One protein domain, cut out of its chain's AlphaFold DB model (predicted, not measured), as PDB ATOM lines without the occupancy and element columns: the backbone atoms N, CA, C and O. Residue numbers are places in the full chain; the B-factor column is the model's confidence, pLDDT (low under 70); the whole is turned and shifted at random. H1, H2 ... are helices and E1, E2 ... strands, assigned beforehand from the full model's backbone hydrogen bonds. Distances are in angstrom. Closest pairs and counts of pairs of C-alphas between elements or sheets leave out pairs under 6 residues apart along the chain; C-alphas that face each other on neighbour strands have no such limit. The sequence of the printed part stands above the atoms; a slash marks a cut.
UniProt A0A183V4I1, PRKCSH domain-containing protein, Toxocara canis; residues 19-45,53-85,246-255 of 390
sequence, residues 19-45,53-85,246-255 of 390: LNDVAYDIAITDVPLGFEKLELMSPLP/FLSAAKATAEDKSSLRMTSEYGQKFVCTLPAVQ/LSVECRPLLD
ATOM      1  N   LEU A  19      26.559   4.150 -23.356       51.56
ATOM      2  CA  LEU A  19      26.015   5.043 -22.323       51.56
ATOM      3  C   LEU A  19      25.259   6.245 -22.909       51.56
ATOM      4  O   LEU A  19      24.376   6.799 -22.257       51.56
ATOM      5  N   ASN A  20      25.620   6.658 -24.126       52.50
ATOM      6  CA  ASN A  20      24.991   7.785 -24.814       52.50
ATOM      7  C   ASN A  20      23.771   7.368 -25.652       52.50
ATOM      8  O   ASN A  20      22.952   8.222 -25.985       52.50
ATOM      9  N   ASP A  21      23.647   6.080 -25.989       54.03
ATOM     10  CA  ASP A  21      22.706   5.600 -27.007       54.03
ATOM     11  C   ASP A  21      21.561   4.730 -26.452       54.03
ATOM     12  O   ASP A  21      20.551   4.545 -27.140       54.03
ATOM     13  N   VAL A  22      21.687   4.178 -25.238       60.72
ATOM     14  CA  VAL A  22      20.695   3.266 -24.643       60.72
ATOM     15  C   VAL A  22      20.329   3.714 -23.231       60.72
ATOM     16  O   VAL A  22      21.166   3.753 -22.334       60.72
ATOM     17  N   ALA A  23      19.049   4.015 -23.018       67.62
ATOM     18  CA  ALA A  23      18.487   4.152 -21.681       67.62
ATOM     19  C   ALA A  23      17.985   2.783 -21.197       67.62
ATOM     20  O   ALA A  23      17.465   1.995 -21.988       67.62
ATOM     21  N   TYR A  24      18.115   2.505 -19.904       76.50
ATOM     22  CA  TYR A  24      17.526   1.327 -19.270       76.50
ATOM     23  C   TYR A  24      16.518   1.779 -18.220       76.50
ATOM     24  O   TYR A  24      16.841   2.623 -17.384       76.50
ATOM     25  N   ASP A  25      15.330   1.179 -18.231       82.94
ATOM     26  CA  ASP A  25      14.308   1.395 -17.209       82.94
ATOM     27  C   ASP A  25      14.169   0.142 -16.349       82.94
ATOM     28  O   ASP A  25      13.963  -0.962 -16.853       82.94
ATOM     29  N   ILE A  26      14.251   0.307 -15.030       85.44
ATOM     30  CA  ILE A  26      14.109  -0.807 -14.090       85.44
ATOM     31  C   ILE A  26      12.626  -1.031 -13.795       85.44
ATOM     32  O   ILE A  26      11.946  -0.153 -13.262       85.44
ATOM     33  N   ALA A  27      12.140  -2.239 -14.072       87.38
ATOM     34  CA  ALA A  27      10.801  -2.682 -13.708       87.38
ATOM     35  C   ALA A  27      10.888  -3.725 -12.587       87.38
ATOM     36  O   ALA A  27      11.358  -4.844 -12.796       87.38
ATOM     37  N   ILE A  28      10.426  -3.369 -11.385       87.62
ATOM     38  CA  ILE A  28      10.297  -4.319 -10.274       87.62
ATOM     39  C   ILE A  28       8.939  -5.001 -10.384       87.62
ATOM     40  O   ILE A  28       7.901  -4.339 -10.382       87.62
ATOM     41  N   THR A  29       8.945  -6.325 -10.469       87.19
ATOM     42  CA  THR A  29       7.717  -7.120 -10.537       87.19
ATOM     43  C   THR A  29       7.297  -7.629  -9.161       87.19
ATOM     44  O   THR A  29       8.128  -7.965  -8.317       87.19
ATOM     45  N   ASP A  30       5.985  -7.751  -8.952       84.88
ATOM     46  CA  ASP A  30       5.415  -8.297  -7.710       84.88
ATOM     47  C   ASP A  30       5.472  -9.833  -7.638       84.88
ATOM     48  O   ASP A  30       5.171 -10.430  -6.600       84.88
ATOM     49  N   VAL A  31       5.798 -10.492  -8.755       87.19
ATOM     50  CA  VAL A  31       5.857 -11.953  -8.860       87.19
ATOM     51  C   VAL A  31       7.306 -12.399  -8.643       87.19
ATOM     52  O   VAL A  31       8.163 -12.086  -9.474       87.19
ATOM     53  N   PRO A  32       7.596 -13.133  -7.555       87.44
ATOM     54  CA  PRO A  32       8.943 -13.596  -7.255       87.44
ATOM     55  C   PRO A  32       9.511 -14.535  -8.316       87.44
ATOM     56  O   PRO A  32       8.764 -15.203  -9.036       87.44
ATOM     57  N   LEU A  33      10.841 -14.615  -8.361       85.12
ATOM     58  CA  LEU A  33      11.557 -15.477  -9.297       85.12
ATOM     59  C   LEU A  33      11.156 -16.951  -9.107       85.12
ATOM     60  O   LEU A  33      11.163 -17.454  -7.980       85.12
ATOM     61  N   GLY A  34      10.818 -17.638 -10.198       78.94
ATOM     62  CA  GLY A  34      10.388 -19.044 -10.214       78.94
ATOM     63  C   GLY A  34       8.884 -19.267 -10.013       78.94
ATOM     64  O   GLY A  34       8.423 -20.410 -10.048       78.94
ATOM     65  N   PHE A  35       8.107 -18.199  -9.812       78.75
ATOM     66  CA  PHE A  35       6.648 -18.245  -9.661       78.75
ATOM     67  C   PHE A  35       5.893 -17.754 -10.906       78.75
ATOM     68  O   PHE A  35       4.667 -17.669 -10.891       78.75
ATOM     69  N   GLU A  36       6.594 -17.446 -11.999       78.50
ATOM     70  CA  GLU A  36       6.043 -16.788 -13.191       78.50
ATOM     71  C   GLU A  36       4.997 -17.635 -13.910       78.50
ATOM     72  O   GLU A  36       4.010 -17.114 -14.421       78.50
ATOM     73  N   LYS A  37       5.233 -18.946 -13.952       71.12
ATOM     74  CA  LYS A  37       4.392 -19.923 -14.655       71.12
ATOM     75  C   LYS A  37       3.671 -20.862 -13.690       71.12
ATOM     76  O   LYS A  37       3.279 -21.959 -14.078       71.12
ATOM     77  N   LEU A  38       3.544 -20.479 -12.417       71.94
ATOM     78  CA  LEU A  38       2.896 -21.334 -11.431       71.94
ATOM     79  C   LEU A  38       1.377 -21.347 -11.654       71.94
ATOM     80  O   LEU A  38       0.653 -20.462 -11.198       71.94
ATOM     81  N   GLU A  39       0.894 -22.392 -12.318       66.50
ATOM     82  CA  GLU A  39      -0.529 -22.700 -12.432       66.50
ATOM     83  C   GLU A  39      -0.944 -23.650 -11.304       66.50
ATOM     84  O   GLU A  39      -0.561 -24.820 -11.265       66.50
ATOM     85  N   LEU A  40      -1.731 -23.152 -10.350       66.75
ATOM     86  CA  LEU A  40      -2.291 -23.988  -9.290       66.75
ATOM     87  C   LEU A  40      -3.502 -24.768  -9.822       66.75
ATOM     88  O   LEU A  40      -4.607 -24.226  -9.934       66.75
ATOM     89  N   MET A  41      -3.302 -26.053 -10.116       57.03
ATOM     90  CA  MET A  41      -4.387 -26.993 -10.412       57.03
ATOM     91  C   MET A  41      -4.985 -27.537  -9.105       57.03
ATOM     92  O   MET A  41      -4.257 -27.928  -8.198       57.03
ATOM     93  N   SER A  42      -6.316 -27.555  -8.997       54.62
ATOM     94  CA  SER A  42      -7.037 -28.143  -7.856       54.62
ATOM     95  C   SER A  42      -7.387 -29.612  -8.139       54.62
ATOM     96  O   SER A  42      -7.807 -29.893  -9.265       54.62
ATOM     97  N   PRO A  43      -7.293 -30.541  -7.164       51.50
ATOM     98  CA  PRO A  43      -6.882 -30.354  -5.770       51.50
ATOM     99  C   PRO A  43      -5.362 -30.497  -5.582       51.50
ATOM    100  O   PRO A  43      -4.734 -31.394  -6.140       51.50
ATOM    101  N   LEU A  44      -4.774 -29.620  -4.763       50.34
ATOM    102  CA  LEU A  44      -3.346 -29.655  -4.441       50.34
ATOM    103  C   LEU A  44      -3.090 -30.755  -3.389       50.34
ATOM    104  O   LEU A  44      -3.736 -30.713  -2.341       50.34
ATOM    105  N   PRO A  45      -2.174 -31.717  -3.611       48.94
ATOM    106  CA  PRO A  45      -1.795 -32.684  -2.585       48.94
ATOM    107  C   PRO A  45      -1.177 -31.976  -1.372       48.94
ATOM    108  O   PRO A  45      -0.378 -31.054  -1.540       48.94
ATOM    109  N   PHE A  53      10.471 -26.355  -6.712       58.47
ATOM    110  CA  PHE A  53      10.283 -25.036  -7.333       58.47
ATOM    111  C   PHE A  53      11.413 -24.062  -6.973       58.47
ATOM    112  O   PHE A  53      11.928 -23.354  -7.838       58.47
ATOM    113  N   LEU A  54      11.856 -24.078  -5.715       61.84
ATOM    114  CA  LEU A  54      12.967 -23.244  -5.249       61.84
ATOM    115  C   LEU A  54      14.300 -23.602  -5.908       61.84
ATOM    116  O   LEU A  54      15.110 -22.715  -6.172       61.84
ATOM    117  N   SER A  55      14.533 -24.882  -6.199       61.03
ATOM    118  CA  SER A  55      15.750 -25.321  -6.892       61.03
ATOM    119  C   SER A  55      15.812 -24.824  -8.342       61.03
ATOM    120  O   SER A  55      16.866 -24.368  -8.783       61.03
ATOM    121  N   ALA A  56      14.676 -24.800  -9.049       60.50
ATOM    122  CA  ALA A  56      14.581 -24.247 -10.399       60.50
ATOM    123  C   ALA A  56      14.785 -22.718 -10.413       60.50
ATOM    124  O   ALA A  56      15.519 -22.208 -11.255       60.50
ATOM    125  N   ALA A  57      14.218 -22.003  -9.431       59.72
ATOM    126  CA  ALA A  57      14.405 -20.558  -9.266       59.72
ATOM    127  C   ALA A  57      15.869 -20.175  -8.968       59.72
ATOM    128  O   ALA A  57      16.386 -19.179  -9.482       59.72
ATOM    129  N   LYS A  58      16.564 -20.983  -8.153       65.12
ATOM    130  CA  LYS A  58      17.988 -20.787  -7.836       65.12
ATOM    131  C   LYS A  58      18.887 -21.029  -9.056       65.12
ATOM    132  O   LYS A  58      19.833 -20.271  -9.236       65.12
ATOM    133  N   ALA A  59      18.556 -21.993  -9.920       61.25
ATOM    134  CA  ALA A  59      19.297 -22.253 -11.159       61.25
ATOM    135  C   ALA A  59      19.173 -21.105 -12.183       61.25
ATOM    136  O   ALA A  59      20.159 -20.727 -12.807       61.25
ATOM    137  N   THR A  60      17.993 -20.487 -12.313       59.19
ATOM    138  CA  THR A  60      17.799 -19.303 -13.179       59.19
ATOM    139  C   THR A  60      18.522 -18.049 -12.681       59.19
ATOM    140  O   THR A  60      18.785 -17.141 -13.461       59.19
ATOM    141  N   ALA A  61      18.874 -17.989 -11.395       59.31
ATOM    142  CA  ALA A  61      19.588 -16.863 -10.797       59.31
ATOM    143  C   ALA A  61      21.115 -16.892 -11.029       59.31
ATOM    144  O   ALA A  61      21.825 -16.057 -10.461       59.31
ATOM    145  N   GLU A  62      21.636 -17.885 -11.753       60.91
ATOM    146  CA  GLU A  62      23.067 -18.043 -12.077       60.91
ATOM    147  C   GLU A  62      23.368 -17.862 -13.576       60.91
ATOM    148  O   GLU A  62      24.494 -18.095 -14.014       60.91
ATOM    149  N   ASP A  63      22.388 -17.423 -14.370       66.88
ATOM    150  CA  ASP A  63      22.579 -17.193 -15.804       66.88
ATOM    151  C   ASP A  63      23.437 -15.941 -16.074       66.88
ATOM    152  O   ASP A  63      23.381 -14.955 -15.333       66.88
ATOM    153  N   LYS A  64      24.218 -15.952 -17.162       62.28
ATOM    154  CA  LYS A  64      25.179 -14.883 -17.516       62.28
ATOM    155  C   LYS A  64      24.517 -13.538 -17.844       62.28
ATOM    156  O   LYS A  64      25.183 -12.512 -17.789       62.28
ATOM    157  N   SER A  65      23.230 -13.547 -18.186       70.62
ATOM    158  CA  SER A  65      22.400 -12.364 -18.461       70.62
ATOM    159  C   SER A  65      21.635 -11.859 -17.230       70.62
ATOM    160  O   SER A  65      20.808 -10.951 -17.341       70.62
ATOM    161  N   SER A  66      21.883 -12.445 -16.053       80.94
ATOM    162  CA  SER A  66      21.196 -12.101 -14.812       80.94
ATOM    163  C   SER A  66      22.122 -11.378 -13.828       80.94
ATOM    164  O   SER A  66      23.259 -11.781 -13.587       80.94
ATOM    165  N   LEU A  67      21.624 -10.290 -13.244       87.19
ATOM    166  CA  LEU A  67      22.306  -9.495 -12.231       87.19
ATOM    167  C   LEU A  67      21.590  -9.648 -10.890       87.19
ATOM    168  O   LEU A  67      20.381  -9.444 -10.785       87.19
ATOM    169  N   ARG A  68      22.340  -9.960  -9.833       88.44
ATOM    170  CA  ARG A  68      21.806  -9.988  -8.468       88.44
ATOM    171  C   ARG A  68      21.954  -8.619  -7.825       88.44
ATOM    172  O   ARG A  68      23.055  -8.081  -7.761       88.44
ATOM    173  N   MET A  69      20.855  -8.084  -7.309       87.06
ATOM    174  CA  MET A  69      20.825  -6.794  -6.623       87.06
ATOM    175  C   MET A  69      20.188  -6.940  -5.244       87.06
ATOM    176  O   MET A  69      19.379  -7.835  -5.007       87.06
ATOM    177  N   THR A  70      20.545  -6.052  -4.322       90.88
ATOM    178  CA  THR A  70      19.939  -6.001  -2.988       90.88
ATOM    179  C   THR A  70      19.457  -4.582  -2.731       90.88
ATOM    180  O   THR A  70      20.202  -3.632  -2.953       90.88
ATOM    181  N   SER A  71      18.205  -4.440  -2.305       89.69
ATOM    182  CA  SER A  71      17.658  -3.145  -1.890       89.69
ATOM    183  C   SER A  71      18.284  -2.664  -0.580       89.69
ATOM    184  O   SER A  71      18.844  -3.456   0.177       89.69
ATOM    185  N   GLU A  72      18.102  -1.381  -0.267       90.75
ATOM    186  CA  GLU A  72      18.503  -0.783   1.014       90.75
ATOM    187  C   GLU A  72      17.935  -1.541   2.229       90.75
ATOM    188  O   GLU A  72      18.599  -1.681   3.251       90.75
ATOM    189  N   TYR A  73      16.736  -2.110   2.095       91.25
ATOM    190  CA  TYR A  73      16.067  -2.879   3.148       91.25
ATOM    191  C   TYR A  73      16.518  -4.348   3.229       91.25
ATOM    192  O   TYR A  73      15.933  -5.132   3.974       91.25
ATOM    193  N   GLY A  74      17.517  -4.758   2.442       87.50
ATOM    194  CA  GLY A  74      18.054  -6.122   2.443       87.50
ATOM    195  C   GLY A  74      17.276  -7.134   1.591       87.50
ATOM    196  O   GLY A  74      17.703  -8.283   1.484       87.50
ATOM    197  N   GLN A  75      16.172  -6.740   0.942       88.88
ATOM    198  CA  GLN A  75      15.463  -7.613  -0.001       88.88
ATOM    199  C   GLN A  75      16.327  -7.853  -1.243       88.88
ATOM    200  O   GLN A  75      16.784  -6.897  -1.878       88.88
ATOM    201  N   LYS A  76      16.517  -9.127  -1.593       91.31
ATOM    202  CA  LYS A  76      17.295  -9.570  -2.753       91.31
ATOM    203  C   LYS A  76      16.416  -9.641  -3.999       91.31
ATOM    204  O   LYS A  76      15.259 -10.061  -3.926       91.31
ATOM    205  N   PHE A  77      16.991  -9.277  -5.135       90.81
ATOM    206  CA  PHE A  77      16.368  -9.307  -6.451       90.81
ATOM    207  C   PHE A  77      17.313  -9.947  -7.468       90.81
ATOM    208  O   PHE A  77      18.536  -9.836  -7.356       90.81
ATOM    209  N   VAL A  78      16.732 -10.592  -8.474       91.44
ATOM    210  CA  VAL A  78      17.431 -11.030  -9.682       91.44
ATOM    211  C   VAL A  78      16.848 -10.250 -10.848       91.44
ATOM    212  O   VAL A  78      15.637 -10.268 -11.062       91.44
ATOM    213  N   CYS A  79      17.709  -9.542 -11.564       90.44
ATOM    214  CA  CYS A  79      17.359  -8.688 -12.684       90.44
ATOM    215  C   CYS A  79      17.872  -9.297 -13.976       90.44
ATOM    216  O   CYS A  79      19.042  -9.654 -14.070       90.44
ATOM    217  N   THR A  80      16.998  -9.418 -14.963       87.81
ATOM    218  CA  THR A  80      17.354  -9.929 -16.287       87.81
ATOM    219  C   THR A  80      17.698  -8.761 -17.200       87.81
ATOM    220  O   THR A  80      16.914  -7.820 -17.331       87.81
ATOM    221  N   LEU A  81      18.898  -8.795 -17.781       83.88
ATOM    222  CA  LEU A  81      19.351  -7.776 -18.719       83.88
ATOM    223  C   LEU A  81      18.840  -8.125 -20.125       83.88
ATOM    224  O   LEU A  81      19.122  -9.224 -20.617       83.88
ATOM    225  N   PRO A  82      18.085  -7.227 -20.781       81.44
ATOM    226  CA  PRO A  82      17.653  -7.443 -22.153       81.44
ATOM    227  C   PRO A  82      18.858  -7.389 -23.097       81.44
ATOM    228  O   PRO A  82      19.769  -6.584 -22.915       81.44
ATOM    229  N   ALA A  83      18.857  -8.232 -24.129       74.31
ATOM    230  CA  ALA A  83      19.877  -8.165 -25.168       74.31
ATOM    231  C   ALA A  83      19.722  -6.861 -25.967       74.31
ATOM    232  O   ALA A  83      18.645  -6.579 -26.502       74.31
ATOM    233  N   VAL A  84      20.797  -6.080 -26.064       67.44
ATOM    234  CA  VAL A  84      20.851  -4.903 -26.935       67.44
ATOM    235  C   VAL A  84      20.896  -5.390 -28.381       67.44
ATOM    236  O   VAL A  84      21.764  -6.173 -28.757       67.44
ATOM    237  N   GLN A  85      19.948  -4.949 -29.207       63.41
ATOM    238  CA  GLN A  85      19.955  -5.256 -30.638       63.41
ATOM    239  C   GLN A  85      21.030  -4.412 -31.341       63.41
ATOM    240  O   GLN A  85      20.744  -3.341 -31.877       63.41
ATOM    241  N   LEU A 246      15.265   0.297 -22.626       82.50
ATOM    242  CA  LEU A 246      15.151  -1.149 -22.523       82.50
ATOM    243  C   LEU A 246      14.756  -1.501 -21.090       82.50
ATOM    244  O   LEU A 246      15.368  -1.035 -20.130       82.50
ATOM    245  N   SER A 247      13.718  -2.323 -20.936       85.12
ATOM    246  CA  SER A 247      13.232  -2.682 -19.607       85.12
ATOM    247  C   SER A 247      14.100  -3.777 -18.990       85.12
ATOM    248  O   SER A 247      14.169  -4.892 -19.508       85.12
ATOM    249  N   VAL A 248      14.750  -3.455 -17.873       89.25
ATOM    250  CA  VAL A 248      15.439  -4.412 -17.005       89.25
ATOM    251  C   VAL A 248      14.423  -4.939 -16.003       89.25
ATOM    252  O   VAL A 248      14.009  -4.236 -15.077       89.25
ATOM    253  N   GLU A 249      14.004  -6.185 -16.194       90.31
ATOM    254  CA  GLU A 249      12.995  -6.805 -15.345       90.31
ATOM    255  C   GLU A 249      13.653  -7.431 -14.113       90.31
ATOM    256  O   GLU A 249      14.442  -8.374 -14.224       90.31
ATOM    257  N   CYS A 250      13.310  -6.908 -12.935       91.81
ATOM    258  CA  CYS A 250      13.790  -7.361 -11.636       91.81
ATOM    259  C   CYS A 250      12.701  -8.120 -10.878       91.81
ATOM    260  O   CYS A 250      11.583  -7.631 -10.679       91.81
ATOM    261  N   ARG A 251      13.047  -9.314 -10.395       90.94
ATOM    262  CA  ARG A 251      12.151 -10.194  -9.636       90.94
ATOM    263  C   ARG A 251      12.678 -10.420  -8.221       90.94
ATOM    264  O   ARG A 251      13.883 -10.634  -8.060       90.94
ATOM    265  N   PRO A 252      11.820 -10.395  -7.186       91.06
ATOM    266  CA  PRO A 252      12.226 -10.730  -5.828       91.06
ATOM    267  C   PRO A 252      12.779 -12.154  -5.752       91.06
ATOM    268  O   PRO A 252      12.139 -13.103  -6.209       91.06
ATOM    269  N   LEU A 253      13.944 -12.307  -5.129       89.88
ATOM    270  CA  LEU A 253      14.491 -13.606  -4.764       89.88
ATOM    271  C   LEU A 253      14.034 -13.931  -3.341       89.88
ATOM    272  O   LEU A 253      14.389 -13.221  -2.398       89.88
ATOM    273  N   LEU A 254      13.222 -14.976  -3.198       87.19
ATOM    274  CA  LEU A 254      12.717 -15.416  -1.899       87.19
ATOM    275  C   LEU A 254      13.586 -16.523  -1.315       87.19
ATOM    276  O   LEU A 254      14.004 -17.439  -2.023       87.19
ATOM    277  N   ASP A 255      13.782 -16.456  -0.003       85.38
ATOM    278  CA  ASP A 255      14.279 -17.581   0.782       85.38
ATOM    279  C   ASP A 255      13.183 -18.649   0.937       85.38
ATOM    280  O   ASP A 255      11.988 -18.380   0.752       85.38
TER     281      ASP A 255
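Overview. This is residues 19 to 45, 53 to 85 and 246 to 255 of the 390 residues of the protein "PRKCSH domain-containing protein" of Toxocara canis (UniProt A0A183V4I1). A single four-stranded sheet, strongly twisted and curled like part of a barrel, makes the body, with one short helix, H1, set off from it and joined to its edge strand E2. After E1 a stretch with no named element, residues 29 to 45, runs away from the sheet, and its residues 39 to 45 stick out free. The printed part has 70 residues, with one named helix and four named strands in the order E1, H1, E2, E3, E4; under half of the residues are in these elements, and the class is mixed, helices and strands. Across the mixed sheet the order is E1, E4, E3, E2, with E1 and E4 parallel and the other two neighbour pairs antiparallel. The whole is loose, with a radius of gyration of the C-alphas of 14.3 A, and elongated, spanning 53 by 30 by 21 A.

Arrangement. E1, residues 24 to 28, is an edge strand and the parallel neighbour of E4, residues 246 to 252, at 26 degrees between their directions. The C-alphas of Tyr 24 and Leu 246 face each other at 4.7 A, and N 25 and O 246 are within hydrogen-bond range at 2.9 A. H1, residues 53 to 60, is only just not on the sheet, with 4 pairs of C-alphas within 10 A. In H1 every O i to N i+4 pair is within hydrogen-bond range. A tight link of 5 residues leads from H1 to E2, residues 66 to 70, the other edge strand. E2 and E3, residues 76 to 80, form a hairpin, antiparallel at 153 degrees, with N 67 and O 79 at 2.8 A. E3 and E4 are antiparallel at 147 degrees; the C-alphas of Cys 79 and Cys 250 face each other at 3.9 A, and N 80 and O 249 are 2.9 A apart. H1 is apart from E3 and from E4, and E1 is apart from E2. From edge to edge of the sheet the strands' lines turn by 63 degrees and the way across it by 93 degrees.

Along the chain. E1 begins at C-alpha 24, (17.526, 1.327, -19.270), and is 12.8 A long. H1 begins at C-alpha 53, (10.283, -25.036, -7.333), and is 11.1 A long. E2 measures 13.4 A and E3 13.5 A. E4, the longest strand with 7 residues, measures 19.5 A and ends at C-alpha 252, (12.226, -10.730, -5.828).

Size, cuts and confidence. The C-alphas farthest apart, those of Asn 20 and Pro 45, are 53.4 A apart. Residues 46 to 52 are not printed, and C-alphas 45 and 53 are 15.1 A apart across that cut. Residues 86 to 245 are not printed either, with 10.3 A between C-alphas 85 and 246. Of the links that are printed whole, H1 to E2 and E2 to E3 are tight. The mean pLDDT of the printed part is 75.8; residues 19 to 23, 39 to 45, 53 to 64 and 84 to 85 are under 70 in this model.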